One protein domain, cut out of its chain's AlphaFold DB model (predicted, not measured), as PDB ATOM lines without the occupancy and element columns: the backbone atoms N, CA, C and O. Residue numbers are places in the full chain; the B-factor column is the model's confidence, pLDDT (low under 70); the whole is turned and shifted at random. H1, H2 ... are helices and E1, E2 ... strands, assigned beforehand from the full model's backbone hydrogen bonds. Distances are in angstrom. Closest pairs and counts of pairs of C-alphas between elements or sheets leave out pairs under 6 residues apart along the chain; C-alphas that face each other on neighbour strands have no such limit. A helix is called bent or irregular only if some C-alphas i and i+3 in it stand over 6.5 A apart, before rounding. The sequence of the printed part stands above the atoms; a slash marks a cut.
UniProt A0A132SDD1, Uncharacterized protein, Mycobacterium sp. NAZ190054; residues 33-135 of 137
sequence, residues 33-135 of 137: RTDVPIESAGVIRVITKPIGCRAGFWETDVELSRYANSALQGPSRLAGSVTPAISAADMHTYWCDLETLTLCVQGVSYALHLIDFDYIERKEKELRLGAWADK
ATOM      1  N   ARG A  33     103.283 223.646 172.504       93.06
ATOM      2  CA  ARG A  33     103.528 224.723 173.458       93.06
ATOM      3  C   ARG A  33     104.275 224.212 174.680       93.06
ATOM      4  O   ARG A  33     103.816 223.273 175.324       93.06
ATOM      5  N   THR A  34     105.347 224.913 175.035       93.50
ATOM      6  CA  THR A  34     106.129 224.667 176.249       93.50
ATOM      7  C   THR A  34     106.341 225.978 176.997       93.50
ATOM      8  O   THR A  34     106.782 226.965 176.412       93.50
ATOM      9  N   ASP A  35     106.017 225.992 178.291       92.94
ATOM     10  CA  ASP A  35     106.289 227.119 179.185       92.94
ATOM     11  C   ASP A  35     107.510 226.755 180.066       92.94
ATOM     12  O   ASP A  35     107.469 225.776 180.813       92.94
ATOM     13  N   VAL A  36     108.597 227.527 179.976       90.56
ATOM     14  CA  VAL A  36     109.865 227.324 180.697       90.56
ATOM     15  C   VAL A  36     110.053 228.443 181.731       90.56
ATOM     16  O   VAL A  36     110.281 229.598 181.353       90.56
ATOM     17  N   PRO A  37     109.952 228.159 183.040       90.06
ATOM     18  CA  PRO A  37     110.255 229.148 184.066       90.06
ATOM     19  C   PRO A  37     111.771 229.365 184.166       90.06
ATOM     20  O   PRO A  37     112.533 228.408 184.283       90.06
ATOM     21  N   ILE A  38     112.205 230.627 184.175       84.25
ATOM     22  CA  ILE A  38     113.596 231.015 184.426       84.25
ATOM     23  C   ILE A  38     113.631 231.894 185.668       84.25
ATOM     24  O   ILE A  38     113.026 232.973 185.713       84.25
ATOM     25  N   GLU A  39     114.358 231.428 186.683       82.25
ATOM     26  CA  GLU A  39     114.512 232.137 187.948       82.25
ATOM     27  C   GLU A  39     114.987 233.576 187.710       82.25
ATOM     28  O   GLU A  39     115.887 233.835 186.914       82.25
ATOM     29  N   SER A  40     114.350 234.532 188.389       78.81
ATOM     30  CA  SER A  40     114.646 235.971 188.293       78.81
ATOM     31  C   SER A  40     114.430 236.632 186.917       78.81
ATOM     32  O   SER A  40     114.508 237.856 186.826       78.81
ATOM     33  N   ALA A  41     114.101 235.883 185.858       79.69
ATOM     34  CA  ALA A  41     113.805 236.428 184.530       79.69
ATOM     35  C   ALA A  41     112.304 236.431 184.208       79.69
ATOM     36  O   ALA A  41     111.806 237.411 183.646       79.69
ATOM     37  N   GLY A  42     111.580 235.373 184.586       88.06
ATOM     38  CA  GLY A  42     110.151 235.222 184.320       88.06
ATOM     39  C   GLY A  42     109.795 233.862 183.730       88.06
ATOM     40  O   GLY A  42     110.378 232.846 184.094       88.06
ATOM     41  N   VAL A  43     108.813 233.843 182.832       88.62
ATOM     42  CA  VAL A  43     108.363 232.630 182.140       88.62
ATOM     43  C   VAL A  43     108.533 232.833 180.646       88.62
ATOM     44  O   VAL A  43     107.999 233.792 180.085       88.62
ATOM     45  N   ILE A  44     109.271 231.927 180.015       90.88
ATOM     46  CA  ILE A  44     109.375 231.854 178.564       90.88
ATOM     47  C   ILE A  44     108.312 230.907 178.038       90.88
ATOM     48  O   ILE A  44     108.055 229.866 178.630       90.88
ATOM     49  N   ARG A  45     107.709 231.261 176.912       94.31
ATOM     50  CA  ARG A  45     106.796 230.410 176.167       94.31
ATOM     51  C   ARG A  45     107.370 230.150 174.786       94.31
ATOM     52  O   ARG A  45     107.646 231.093 174.050       94.31
ATOM     53  N   VAL A  46     107.501 228.876 174.443       92.81
ATOM     54  CA  VAL A  46     107.881 228.391 173.115       92.81
ATOM     55  C   VAL A  46     106.630 227.833 172.449       92.81
ATOM     56  O   VAL A  46     105.998 226.925 172.992       92.81
ATOM     57  N   ILE A  47     106.248 228.384 171.298       94.00
ATOM     58  CA  ILE A  47     105.061 227.970 170.539       94.00
ATOM     59  C   ILE A  47     105.489 227.583 169.132       94.00
ATOM     60  O   ILE A  47     105.980 228.435 168.403       94.00
ATOM     61  N   THR A  48     105.244 226.344 168.718       92.12
ATOM     62  CA  THR A  48     105.509 225.878 167.351       92.12
ATOM     63  C   THR A  48     104.201 225.520 166.661       92.12
ATOM     64  O   THR A  48     103.446 224.680 167.151       92.12
ATOM     65  N   LYS A  49     103.918 226.167 165.526       93.06
ATOM     66  CA  LYS A  49     102.635 226.074 164.810       93.06
ATOM     67  C   LYS A  49     102.816 226.119 163.282       93.06
ATOM     68  O   LYS A  49     103.792 226.698 162.801       93.06
ATOM     69  N   PRO A  50     101.881 225.561 162.495       88.88
ATOM     70  CA  PRO A  50     101.903 225.655 161.039       88.88
ATOM     71  C   PRO A  50     101.793 227.102 160.552       88.88
ATOM     72  O   PRO A  50     101.024 227.900 161.094       88.88
ATOM     73  N   ILE A  51     102.493 227.424 159.464       86.94
ATOM     74  CA  ILE A  51     102.381 228.728 158.807       86.94
ATOM     75  C   ILE A  51     101.269 228.674 157.762       86.94
ATOM     76  O   ILE A  51     101.393 228.012 156.732       86.94
ATOM     77  N   GLY A  52     100.197 229.437 157.984       79.75
ATOM     78  CA  GLY A  52      99.044 229.456 157.076       79.75
ATOM     79  C   GLY A  52      99.375 229.905 155.645       79.75
ATOM     80  O   GLY A  52      98.755 229.434 154.697       79.75
ATOM     81  N   CYS A  53     100.369 230.781 155.464       77.06
ATOM     82  CA  CYS A  53     100.766 231.294 154.148       77.06
ATOM     83  C   CYS A  53     101.847 230.462 153.434       77.06
ATOM     84  O   CYS A  53     102.202 230.787 152.301       77.06
ATOM     85  N   ARG A  54     102.379 229.399 154.058       75.25
ATOM     86  CA  ARG A  54     103.457 228.580 153.485       75.25
ATOM     87  C   ARG A  54     103.275 227.106 153.846       75.25
ATOM     88  O   ARG A  54     103.737 226.640 154.885       75.25
ATOM     89  N   ALA A  55     102.615 226.366 152.954       78.31
ATOM     90  CA  ALA A  55     102.365 224.938 153.133       78.31
ATOM     91  C   ALA A  55     103.671 224.156 153.362       78.31
ATOM     92  O   ALA A  55     104.664 224.371 152.667       78.31
ATOM     93  N   GLY A  56     103.660 223.251 154.343       79.19
ATOM     94  CA  GLY A  56     104.824 222.433 154.702       79.19
ATOM     95  C   GLY A  56     105.851 223.121 155.606       79.19
ATOM     96  O   GLY A  56     106.874 222.508 155.907       79.19
ATOM     97  N   PHE A  57     105.588 224.349 156.064       80.94
ATOM     98  CA  PHE A  57     106.453 225.081 156.990       80.94
ATOM     99  C   PHE A  57     105.740 225.395 158.301       80.94
ATOM    100  O   PHE A  57     104.523 225.589 158.347       80.94
ATOM    101  N   TRP A  58     106.528 225.424 159.367       89.19
ATOM    102  CA  TRP A  58     106.101 225.730 160.724       89.19
ATOM    103  C   TRP A  58     106.939 226.889 161.256       89.19
ATOM    104  O   TRP A  58     108.112 227.026 160.913       89.19
ATOM    105  N   GLU A  59     106.320 227.737 162.065       90.19
ATOM    106  CA  GLU A  59     106.973 228.823 162.788       90.19
ATOM    107  C   GLU A  59     107.058 228.437 164.259       90.19
ATOM    108  O   GLU A  59     106.088 227.935 164.829       90.19
ATOM    109  N   THR A  60     108.222 228.668 164.859       90.62
ATOM    110  CA  THR A  60     108.418 228.629 166.305       90.62
ATOM    111  C   THR A  60     108.608 230.048 166.813       90.62
ATOM    112  O   THR A  60     109.518 230.735 166.361       90.62
ATOM    113  N   ASP A  61     107.757 230.480 167.736       92.00
ATOM    114  CA  ASP A  61     107.826 231.763 168.427       92.00
ATOM    115  C   ASP A  61     108.327 231.553 169.860       92.00
ATOM    116  O   ASP A  61     107.856 230.655 170.563       92.00
ATOM    117  N   VAL A  62     109.248 232.410 170.304       90.88
ATOM    118  CA  VAL A  62     109.742 232.451 171.684       90.88
ATOM    119  C   VAL A  62     109.374 233.786 172.312       90.88
ATOM    120  O   VAL A  62     109.832 234.851 171.888       90.88
ATOM    121  N   GLU A  63     108.547 233.723 173.346       93.50
ATOM    122  CA  GLU A  63     108.015 234.874 174.067       93.50
ATOM    123  C   GLU A  63     108.483 234.862 175.522       93.50
ATOM    124  O   GLU A  63     108.561 233.808 176.142       93.50
ATOM    125  N   LEU A  64     108.748 236.030 176.100       91.38
ATOM    126  CA  LEU A  64     109.101 236.197 177.507       91.38
ATOM    127  C   LEU A  64     108.085 237.073 178.225       91.38
ATOM    128  O   LEU A  64     107.898 238.241 177.871       91.38
ATOM    129  N   SER A  65     107.523 236.535 179.298       92.44
ATOM    130  CA  SER A  65     106.733 237.263 180.286       92.44
ATOM    131  C   SER A  65     107.594 237.514 181.524       92.44
ATOM    132  O   SER A  65     108.053 236.566 182.159       92.44
ATOM    133  N   ARG A  66     107.831 238.782 181.882       89.50
ATOM    134  CA  ARG A  66     108.690 239.168 183.022       89.50
ATOM    135  C   ARG A  66     107.873 239.504 184.262       89.50
ATOM    136  O   ARG A  66     106.783 240.054 184.150       89.50
ATOM    137  N   TYR A  67     108.420 239.263 185.448       83.25
ATOM    138  CA  TYR A  67     107.836 239.794 186.680       83.25
ATOM    139  C   TYR A  67     108.216 241.269 186.861       83.25
ATOM    140  O   TYR A  67     109.394 241.618 186.844       83.25
ATOM    141  N   ALA A  68     107.223 242.134 187.066       82.94
ATOM    142  CA  ALA A  68     107.414 243.523 187.474       82.94
ATOM    143  C   ALA A  68     106.287 243.940 188.425       82.94
ATOM    144  O   ALA A  68     105.130 243.584 188.204       82.94
ATOM    145  N   ASN A  69     106.617 244.695 189.478       86.00
ATOM    146  CA  ASN A  69     105.660 245.142 190.502       86.00
ATOM    147  C   ASN A  69     104.825 243.991 191.098       86.00
ATOM    148  O   ASN A  69     103.611 244.108 191.251       86.00
ATOM    149  N   SER A  70     105.472 242.856 191.389       82.62
ATOM    150  CA  SER A  70     104.827 241.638 191.914       82.62
ATOM    151  C   SER A  70     103.765 241.009 190.998       82.62
ATOM    152  O   SER A  70     102.987 240.172 191.449       82.62
ATOM    153  N   ALA A  71     103.739 241.369 189.712       85.12
ATOM    154  CA  ALA A  71     102.837 240.803 188.716       85.12
ATOM    155  C   ALA A  71     103.604 240.342 187.471       85.12
ATOM    156  O   ALA A  71     104.608 240.946 187.080       85.12
ATOM    157  N   LEU A  72     103.121 239.274 186.835       84.12
ATOM    158  CA  LEU A  72     103.637 238.838 185.544       84.12
ATOM    159  C   LEU A  72     103.134 239.801 184.461       84.12
ATOM    160  O   LEU A  72     101.930 239.975 184.280       84.12
ATOM    161  N   GLN A  73     104.064 240.443 183.770       89.62
ATOM    162  CA  GLN A  73     103.785 241.301 182.628       89.62
ATOM    163  C   GLN A  73     103.518 240.451 181.385       89.62
ATOM    164  O   GLN A  73     103.946 239.298 181.304       89.62
ATOM    165  N   GLY A  74     102.795 241.028 180.423       82.88
ATOM    166  CA  GLY A  74     102.451 240.355 179.173       82.88
ATOM    167  C   GLY A  74     103.678 239.895 178.370       82.88
ATOM    168  O   GLY A  74     104.781 240.413 178.574       82.88
ATOM    169  N   PRO A  75     103.487 238.930 177.456       90.94
ATOM    170  CA  PRO A  75     104.576 238.359 176.679       90.94
ATOM    171  C   PRO A  75     105.206 239.397 175.745       90.94
ATOM    172  O   PRO A  75     104.520 240.193 175.103       90.94
ATOM    173  N   SER A  76     106.531 239.350 175.648       89.56
ATOM    174  CA  SER A  76     107.342 240.094 174.684       89.56
ATOM    175  C   SER A  76     108.087 239.111 173.786       89.56
ATOM    176  O   SER A  76     108.658 238.142 174.281       89.56
ATOM    177  N   ARG A  77     108.080 239.325 172.466       88.75
ATOM    178  CA  ARG A  77     108.783 238.432 171.532       88.75
ATOM    179  C   ARG A  77     110.294 238.560 171.740       88.75
ATOM    180  O   ARG A  77     110.828 239.661 171.634       88.75
ATOM    181  N   LEU A  78     110.963 237.443 172.014       86.31
ATOM    182  CA  LEU A  78     112.423 237.364 172.085       86.31
ATOM    183  C   LEU A  78     113.015 236.945 170.746       86.31
ATOM    184  O   LEU A  78     113.952 237.570 170.256       86.31
ATOM    185  N   ALA A  79     112.475 235.872 170.176       86.69
ATOM    186  CA  ALA A  79     113.016 235.254 168.982       86.69
ATOM    187  C   ALA A  79     111.961 234.402 168.269       86.69
ATOM    188  O   ALA A  79     110.829 234.252 168.738       86.69
ATOM    189  N   GLY A  80     112.344 233.854 167.123       84.31
ATOM    190  CA  GLY A  80     111.552 232.865 166.420       84.31
ATOM    191  C   GLY A  80     112.267 232.335 165.186       84.31
ATOM    192  O   GLY A  80     113.300 232.864 164.771       84.31
ATOM    193  N   SER A  81     111.717 231.273 164.613       84.94
ATOM    194  CA  SER A  81     112.307 230.569 163.478       84.94
ATOM    195  C   SER A  81     111.256 229.918 162.606       84.94
ATOM    196  O   SER A  81     110.266 229.395 163.110       84.94
ATOM    197  N   VAL A  82     111.515 229.863 161.303       86.31
ATOM    198  CA  VAL A  82     110.676 229.144 160.344       86.31
ATOM    199  C   VAL A  82     111.431 227.921 159.848       86.31
ATOM    200  O   VAL A  82     112.541 228.052 159.341       86.31
ATOM    201  N   THR A  83     110.824 226.743 159.954       80.62
ATOM    202  CA  THR A  83     111.448 225.474 159.566       80.62
ATOM    203  C   THR A  83     110.506 224.613 158.728       80.62
ATOM    204  O   THR A  83     109.281 224.777 158.797       80.62
ATOM    205  N   PRO A  84     111.036 223.668 157.932       81.94
ATOM    206  CA  PRO A  84     110.223 222.607 157.352       81.94
ATOM    207  C   PRO A  84     109.467 221.830 158.438       81.94
ATOM    208  O   PRO A  84     109.975 221.645 159.545       81.94
ATOM    209  N   ALA A  85     108.273 221.331 158.110       81.06
ATOM    210  CA  ALA A  85     107.422 220.582 159.039       81.06
ATOM    211  C   ALA A  85     108.128 219.365 159.662       81.06
ATOM    212  O   ALA A  85     107.908 219.063 160.830       81.06
ATOM    213  N   ILE A  86     109.005 218.706 158.898       77.19
ATOM    214  CA  ILE A  86     109.776 217.543 159.358       77.19
ATOM    215  C   ILE A  86     110.754 217.874 160.493       77.19
ATOM    216  O   ILE A  86     111.065 216.998 161.284       77.19
ATOM    217  N   SER A  87     111.201 219.129 160.593       79.88
ATOM    218  CA  SER A  87     112.180 219.594 161.586       79.88
ATOM    219  C   SER A  87     111.535 220.423 162.699       79.88
ATOM    220  O   SER A  87     112.231 220.960 163.556       79.88
ATOM    221  N   ALA A  88     110.207 220.579 162.685       80.62
ATOM    222  CA  ALA A  88     109.500 221.462 163.608       80.62
ATOM    223  C   ALA A  88     109.619 221.001 165.073       80.62
ATOM    224  O   ALA A  88     109.772 221.835 165.960       80.62
ATOM    225  N   ALA A  89     109.591 219.689 165.327       79.62
ATOM    226  CA  ALA A  89     109.761 219.130 166.672       79.62
ATOM    227  C   ALA A  89     111.184 219.320 167.213       79.62
ATOM    228  O   ALA A  89     111.361 219.694 168.375       79.62
ATOM    229  N   ASP A  90     112.189 219.108 166.362       81.12
ATOM    230  CA  ASP A  90     113.594 219.308 166.723       81.12
ATOM    231  C   ASP A  90     113.849 220.780 167.042       81.12
ATOM    232  O   ASP A  90     114.447 221.108 168.064       81.12
ATOM    233  N   MET A  91     113.300 221.679 166.220       81.88
ATOM    234  CA  MET A  91     113.398 223.115 166.448       81.88
ATOM    235  C   MET A  91     112.675 223.545 167.731       81.88
ATOM    236  O   MET A  91     113.205 224.351 168.491       81.88
ATOM    237  N   HIS A  92     111.495 222.987 168.021       86.62
ATOM    238  CA  HIS A  92     110.800 223.230 169.288       86.62
ATOM    239  C   HIS A  92     111.667 222.822 170.485       86.62
ATOM    240  O   HIS A  92     111.804 223.578 171.440       86.62
ATOM    241  N   THR A  93     112.286 221.643 170.413       84.56
ATOM    242  CA  THR A  93     113.151 221.114 171.476       84.56
ATOM    243  C   THR A  93     114.393 221.977 171.667       84.56
ATOM    244  O   THR A  93     114.733 222.302 172.801       84.56
ATOM    245  N   TYR A  94     115.022 222.403 170.570       85.25
ATOM    246  CA  TYR A  94     116.142 223.341 170.595       85.25
ATOM    247  C   TYR A  94     115.767 224.645 171.314       85.25
ATOM    248  O   TYR A  94     116.486 225.101 172.195       85.25
ATOM    249  N   TRP A  95     114.600 225.217 171.011       85.75
ATOM    250  CA  TRP A  95     114.130 226.430 171.685       85.75
ATOM    251  C   TRP A  95     113.751 226.226 173.152       85.75
ATOM    252  O   TRP A  95     113.705 227.200 173.898       85.75
ATOM    253  N   CYS A  96     113.482 224.996 173.580       87.38
ATOM    254  CA  CYS A  96     113.233 224.665 174.982       87.38
ATOM    255  C   CYS A  96     114.521 224.483 175.802       87.38
ATOM    256  O   CYS A  96     114.435 224.321 177.021       87.38
ATOM    257  N   ASP A  97     115.697 224.508 175.170       87.56
ATOM    258  CA  ASP A  97     116.979 224.409 175.862       87.56
ATOM    259  C   ASP A  97     117.240 225.631 176.763       87.56
ATOM    260  O   ASP A  97     117.177 226.788 176.338       87.56
ATOM    261  N   LEU A  98     117.549 225.374 178.037       84.69
ATOM    262  CA  LEU A  98     117.676 226.420 179.053       84.69
ATOM    263  C   LEU A  98     118.871 227.343 178.792       84.69
ATOM    264  O   LEU A  98     118.780 228.544 179.058       84.69
ATOM    265  N   GLU A  99     119.985 226.804 178.293       83.12
ATOM    266  CA  GLU A  99     121.181 227.591 177.980       83.12
ATOM    267  C   GLU A  99     120.877 228.572 176.843       83.12
ATOM    268  O   GLU A  99     121.058 229.783 176.999       83.12
ATOM    269  N   THR A 100     120.296 228.064 175.757       83.06
ATOM    270  CA  THR A 100     119.836 228.850 174.605       83.06
ATOM    271  C   THR A 100     118.882 229.963 175.033       83.06
ATOM    272  O   THR A 100     119.085 231.138 174.707       83.06
ATOM    273  N   LEU A 101     117.867 229.626 175.830       86.06
ATOM    274  CA  LEU A 101     116.896 230.593 176.333       86.06
ATOM    275  C   LEU A 101     117.529 231.659 177.235       86.06
ATOM    276  O   LEU A 101     117.189 232.841 177.133       86.06
ATOM    277  N   THR A 102     118.474 231.269 178.090       84.75
ATOM    278  CA  THR A 102     119.192 232.195 178.977       84.75
ATOM    279  C   THR A 102     120.011 233.202 178.172       84.75
ATOM    280  O   THR A 102     119.960 234.401 178.457       84.75
ATOM    281  N   LEU A 103     120.699 232.751 177.121       83.56
ATOM    282  CA  LEU A 103     121.450 233.624 176.215       83.56
ATOM    283  C   LEU A 103     120.534 234.620 175.489       83.56
ATOM    284  O   LEU A 103     120.859 235.808 175.400       83.56
ATOM    285  N   CYS A 104     119.357 234.175 175.036       82.69
ATOM    286  CA  CYS A 104     118.354 235.057 174.440       82.69
ATOM    287  C   CYS A 104     117.854 236.120 175.430       82.69
ATOM    288  O   CYS A 104     117.761 237.296 175.076       82.69
ATOM    289  N   VAL A 105     117.577 235.744 176.683       84.31
ATOM    290  CA  VAL A 105     117.151 236.684 177.739       84.31
ATOM    291  C   VAL A 105     118.225 237.729 178.044       84.31
ATOM    292  O   VAL A 105     117.889 238.880 178.338       84.31
ATOM    293  N   GLN A 106     119.499 237.340 177.976       83.75
ATOM    294  CA  GLN A 106     120.651 238.223 178.169       83.75
ATOM    295  C   GLN A 106     120.940 239.124 176.954       83.75
ATOM    296  O   GLN A 106     121.790 240.008 177.042       83.75
ATOM    297  N   GLY A 107     120.233 238.940 175.833       76.12
ATOM    298  CA  GLY A 107     120.422 239.726 174.613       76.12
ATOM    299  C   GLY A 107     121.680 239.350 173.827       76.12
ATOM    300  O   GLY A 107     122.173 240.154 173.034       76.12
ATOM    301  N   VAL A 108     122.220 238.147 174.039       75.81
ATOM    302  CA  VAL A 108     123.410 237.666 173.332       75.81
ATOM    303  C   VAL A 108     123.025 237.278 171.901       75.81
ATOM    304  O   VAL A 108     122.364 236.270 171.663       75.81
ATOM    305  N   SER A 109     123.449 238.087 170.928       58.75
ATOM    306  CA  SER A 109     123.009 237.994 169.529       58.75
ATOM    307  C   SER A 109     123.412 236.705 168.807       58.75
ATOM    308  O   SER A 109     122.705 236.299 167.887       58.75
ATOM    309  N   TYR A 110     124.489 236.016 169.217       60.88
ATOM    310  CA  TYR A 110     124.892 234.765 168.554       60.88
ATOM    311  C   TYR A 110     123.909 233.612 168.783       60.88
ATOM    312  O   TYR A 110     123.853 232.706 167.952       60.88
ATOM    313  N   ALA A 111     123.095 233.663 169.844       55.59
ATOM    314  CA  ALA A 111     122.060 232.661 170.083       55.59
ATOM    315  C   ALA A 111     121.069 232.582 168.910       55.59
ATOM    316  O   ALA A 111     120.558 231.508 168.625       55.59
ATOM    317  N   LEU A 112     120.874 233.691 168.178       57.19
ATOM    318  CA  LEU A 112     120.057 233.759 166.961       57.19
ATOM    319  C   LEU A 112     120.735 233.112 165.739       57.19
ATOM    320  O   LEU A 112     120.050 232.674 164.820       57.19
ATOM    321  N   HIS A 113     122.069 233.038 165.715       54.72
ATOM    322  CA  HIS A 113     122.826 232.420 164.620       54.72
ATOM    323  C   HIS A 113     122.828 230.892 164.693       54.72
ATOM    324  O   HIS A 113     122.949 230.241 163.663       54.72
ATOM    325  N   LEU A 114     122.623 230.308 165.875       52.22
ATOM    326  CA  LEU A 114     122.477 228.859 166.050       52.22
ATOM    327  C   LEU A 114     121.185 228.280 165.435       52.22
ATOM    328  O   LEU A 114     121.008 227.071 165.441       52.22
ATOM    329  N   ILE A 115     120.291 229.124 164.913       54.66
ATOM    330  CA  ILE A 115     118.980 228.744 164.350       54.66
ATOM    331  C   ILE A 115     118.927 228.923 162.831       54.66
ATOM    332  O   ILE A 115     118.025 228.426 162.156       54.66
ATOM    333  N   ASP A 116     119.893 229.650 162.277       61.06
ATOM    334  CA  ASP A 116     120.036 229.779 160.841       61.06
ATOM    335  C   ASP A 116     120.638 228.467 160.321       61.06
ATOM    336  O   ASP A 116     121.835 228.226 160.459       61.06
ATOM    337  N   PHE A 117     119.803 227.584 159.761       58.72
ATOM    338  CA  PHE A 117     120.270 226.341 159.139       58.72
ATOM    339  C   PHE A 117     121.348 226.614 158.079       58.72
ATOM    340  O   PHE A 117     122.293 225.835 157.988       58.72
ATOM    341  N   ASP A 118     121.290 227.748 157.369       55.50
ATOM    342  CA  ASP A 118     122.321 228.145 156.405       55.50
ATOM    343  C   ASP A 118     123.611 228.610 157.108       55.50
ATOM    344  O   ASP A 118     124.694 228.599 156.517       55.50
ATOM    345  N   TYR A 119     123.538 229.059 158.362       54.88
ATOM    346  CA  TYR A 119     124.708 229.321 159.205       54.88
ATOM    347  C   TYR A 119     125.273 228.030 159.791       54.88
ATOM    348  O   TYR A 119     126.485 227.838 159.728       54.88
ATOM    349  N   ILE A 120     124.428 227.138 160.317       57.62
ATOM    350  CA  ILE A 120     124.843 225.840 160.867       57.62
ATOM    351  C   ILE A 120     125.508 225.006 159.771       57.62
ATOM    352  O   ILE A 120     126.631 224.553 159.964       57.62
ATOM    353  N   GLU A 121     124.885 224.881 158.596       61.38
ATOM    354  CA  GLU A 121     125.437 224.134 157.461       61.38
ATOM    355  C   GLU A 121     126.766 224.746 156.984       61.38
ATOM    356  O   GLU A 121     127.735 224.037 156.700       61.38
ATOM    357  N   ARG A 122     126.858 226.080 156.933       57.03
ATOM    358  CA  ARG A 122     128.093 226.787 156.560       57.03
ATOM    359  C   ARG A 122     129.197 226.595 157.594       57.03
ATOM    360  O   ARG A 122     130.329 226.320 157.212       57.03
ATOM    361  N   LYS A 123     128.888 226.698 158.888       55.69
ATOM    362  CA  LYS A 123     129.854 226.489 159.975       55.69
ATOM    363  C   LYS A 123     130.301 225.041 160.082       55.69
ATOM    364  O   LYS A 123     131.481 224.799 160.303       55.69
ATOM    365  N   GLU A 124     129.402 224.089 159.871       60.03
ATOM    366  CA  GLU A 124     129.737 222.669 159.787       60.03
ATOM    367  C   GLU A 124     130.697 222.406 158.617       60.03
ATOM    368  O   GLU A 124     131.698 221.710 158.791       60.03
ATOM    369  N   LYS A 125     130.456 223.019 157.448       61.47
ATOM    370  CA  LYS A 125     131.387 222.973 156.308       61.47
ATOM    371  C   LYS A 125     132.737 223.616 156.642       61.47
ATOM    372  O   LYS A 125     133.762 223.000 156.376       61.47
ATOM    373  N   GLU A 126     132.759 224.801 157.251       61.50
ATOM    374  CA  GLU A 126     133.996 225.488 157.662       61.50
ATOM    375  C   GLU A 126     134.814 224.668 158.673       61.50
ATOM    376  O   GLU A 126     136.023 224.524 158.510       61.50
ATOM    377  N   LEU A 127     134.171 224.078 159.685       60.28
ATOM    378  CA  LEU A 127     134.830 223.248 160.699       60.28
ATOM    379  C   LEU A 127     135.328 221.913 160.126       60.28
ATOM    380  O   LEU A 127     136.416 221.460 160.482       60.28
ATOM    381  N   ARG A 128     134.575 221.289 159.207       56.38
ATOM    382  CA  ARG A 128     135.019 220.074 158.503       56.38
ATOM    383  C   ARG A 128     136.186 220.342 157.556       56.38
ATOM    384  O   ARG A 128     137.080 219.507 157.476       56.38
ATOM    385  N   LEU A 129     136.195 221.488 156.877       55.19
ATOM    386  CA  LEU A 129     137.313 221.915 156.031       55.19
ATOM    387  C   LEU A 129     138.545 222.290 156.870       55.19
ATOM    388  O   LEU A 129     139.659 221.948 156.488       55.19
ATOM    389  N   GLY A 130     138.358 222.905 158.042       48.12
ATOM    390  CA  GLY A 130     139.441 223.180 158.995       48.12
ATOM    391  C   GLY A 130     140.099 221.910 159.545       48.12
ATOM    392  O   GLY A 130     141.316 221.850 159.651       48.12
ATOM    393  N   ALA A 131     139.326 220.847 159.789       48.25
ATOM    394  CA  ALA A 131     139.858 219.561 160.255       48.25
ATOM    395  C   ALA A 131     140.687 218.788 159.205       48.25
ATOM    396  O   ALA A 131     141.331 217.795 159.545       48.25
ATOM    397  N   TRP A 132     140.650 219.208 157.936       42.25
ATOM    398  CA  TRP A 132     141.477 218.652 156.858       42.25
ATOM    399  C   TRP A 132     142.721 219.503 156.581       42.25
ATOM    400  O   TRP A 132     143.666 218.991 155.994       42.25
ATOM    401  N   ALA A 133     142.749 220.763 157.025       45.06
ATOM    402  CA  ALA A 133     143.911 221.636 156.864       45.06
ATOM    403  C   ALA A 133     145.062 221.290 157.829       45.06
ATOM    404  O   ALA A 133     146.213 221.546 157.501       45.06
ATOM    405  N   ASP A 134     144.771 220.644 158.964       46.12
ATOM    406  CA  ASP A 134     145.772 220.266 159.980       46.12
ATOM    407  C   ASP A 134     146.338 218.836 159.801       46.12
ATOM    408  O   ASP A 134     146.884 218.258 160.741       46.12
ATOM    409  N   LYS A 135     146.176 218.211 158.624       44.59
ATOM    410  CA  LYS A 135     146.696 216.851 158.349       44.59
ATOM    411  C   LYS A 135     147.729 216.749 157.228       44.59
ATOM    412  O   LYS A 135     148.153 215.634 156.936       44.59
TER     413      LYS A 135
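AT A GLANCE: This is residues 33 to 135 of the 137 residues of an uncharacterized protein of Mycobacterium sp. NAZ190054 (UniProt A0A132SDD1). A twisted sheet of four strands has H1 and H2 covering one face as a second layer, while H3 grazes it and leads to H4, an arm whose residues 124 to 133 stick out. The printed part has 103 residues, ordered E1 E2 E3 E4 H1 H2 H3 H4, class mixed; the sheet, E1 - E2 - E3 - E4, is a meander, each strand the antiparallel neighbour of the one before. The whole is loose, with a radius of gyration of the C-alphas of 16.3 A, spanning 59 by 35 by 17 A.

HOW THE PARTS SIT: Inner strands E2, residues 42 to 50, and E3, residues 57 to 65, form a hairpin, with N 47 and O 61 within hydrogen-bond range at 2.9 A. Edge strand E1, residues 33 to 38, forms a hairpin with E2, N 36 to O 44 being 2.8 A. Edge strand E4, residues 76 to 84, forms one with E3, N 60 to O 81 being 2.8 A. H1, residues 85 to 95, is on the sheet at a height of 7.5 A, along the strands; its closest C-alphas to E3 are Ala 85 and Phe 57, 5.0 A. H2, residues 98 to 105, on the same face at a height of 8.4 A, runs across the strands. H3, residues 109 to 115, touches H2 at a steep tilt of 48 degrees, the closest C-alphas being Ala 111 and Cys 104, 6.2 A. H4, residues 117 to 133, touches H3 only at the corner, and only just, with 3 pairs of C-alphas within 8 A, the closest Leu 114 and Ile 120, 6.4 A. Every O i to N i+4 pair is within hydrogen-bond range in H2, 5 of 7 in H1, 12 of 13 in H4 and 1 of 3 in H3, where 2 of 4 O i to N i+3 pairs are.

IN THESE COORDINATES: E1 begins at C-alpha 33 (103.528, 224.723, 173.458); H4 ends at C-alpha 133 (143.911, 221.636, 156.864). E2 is 26.5 A long, E3 26.3 A, E4 24.8 A and H4 24.2 A. H1 is irregular, C-alphas 86 and 89 being 7.5 A apart.

THE WHOLE: The C-alphas farthest apart, Asn 69 and Lys 135, are 59.3 A apart. The printed part has no cut and no long link. Residues 109 to 135 have pLDDT under 70.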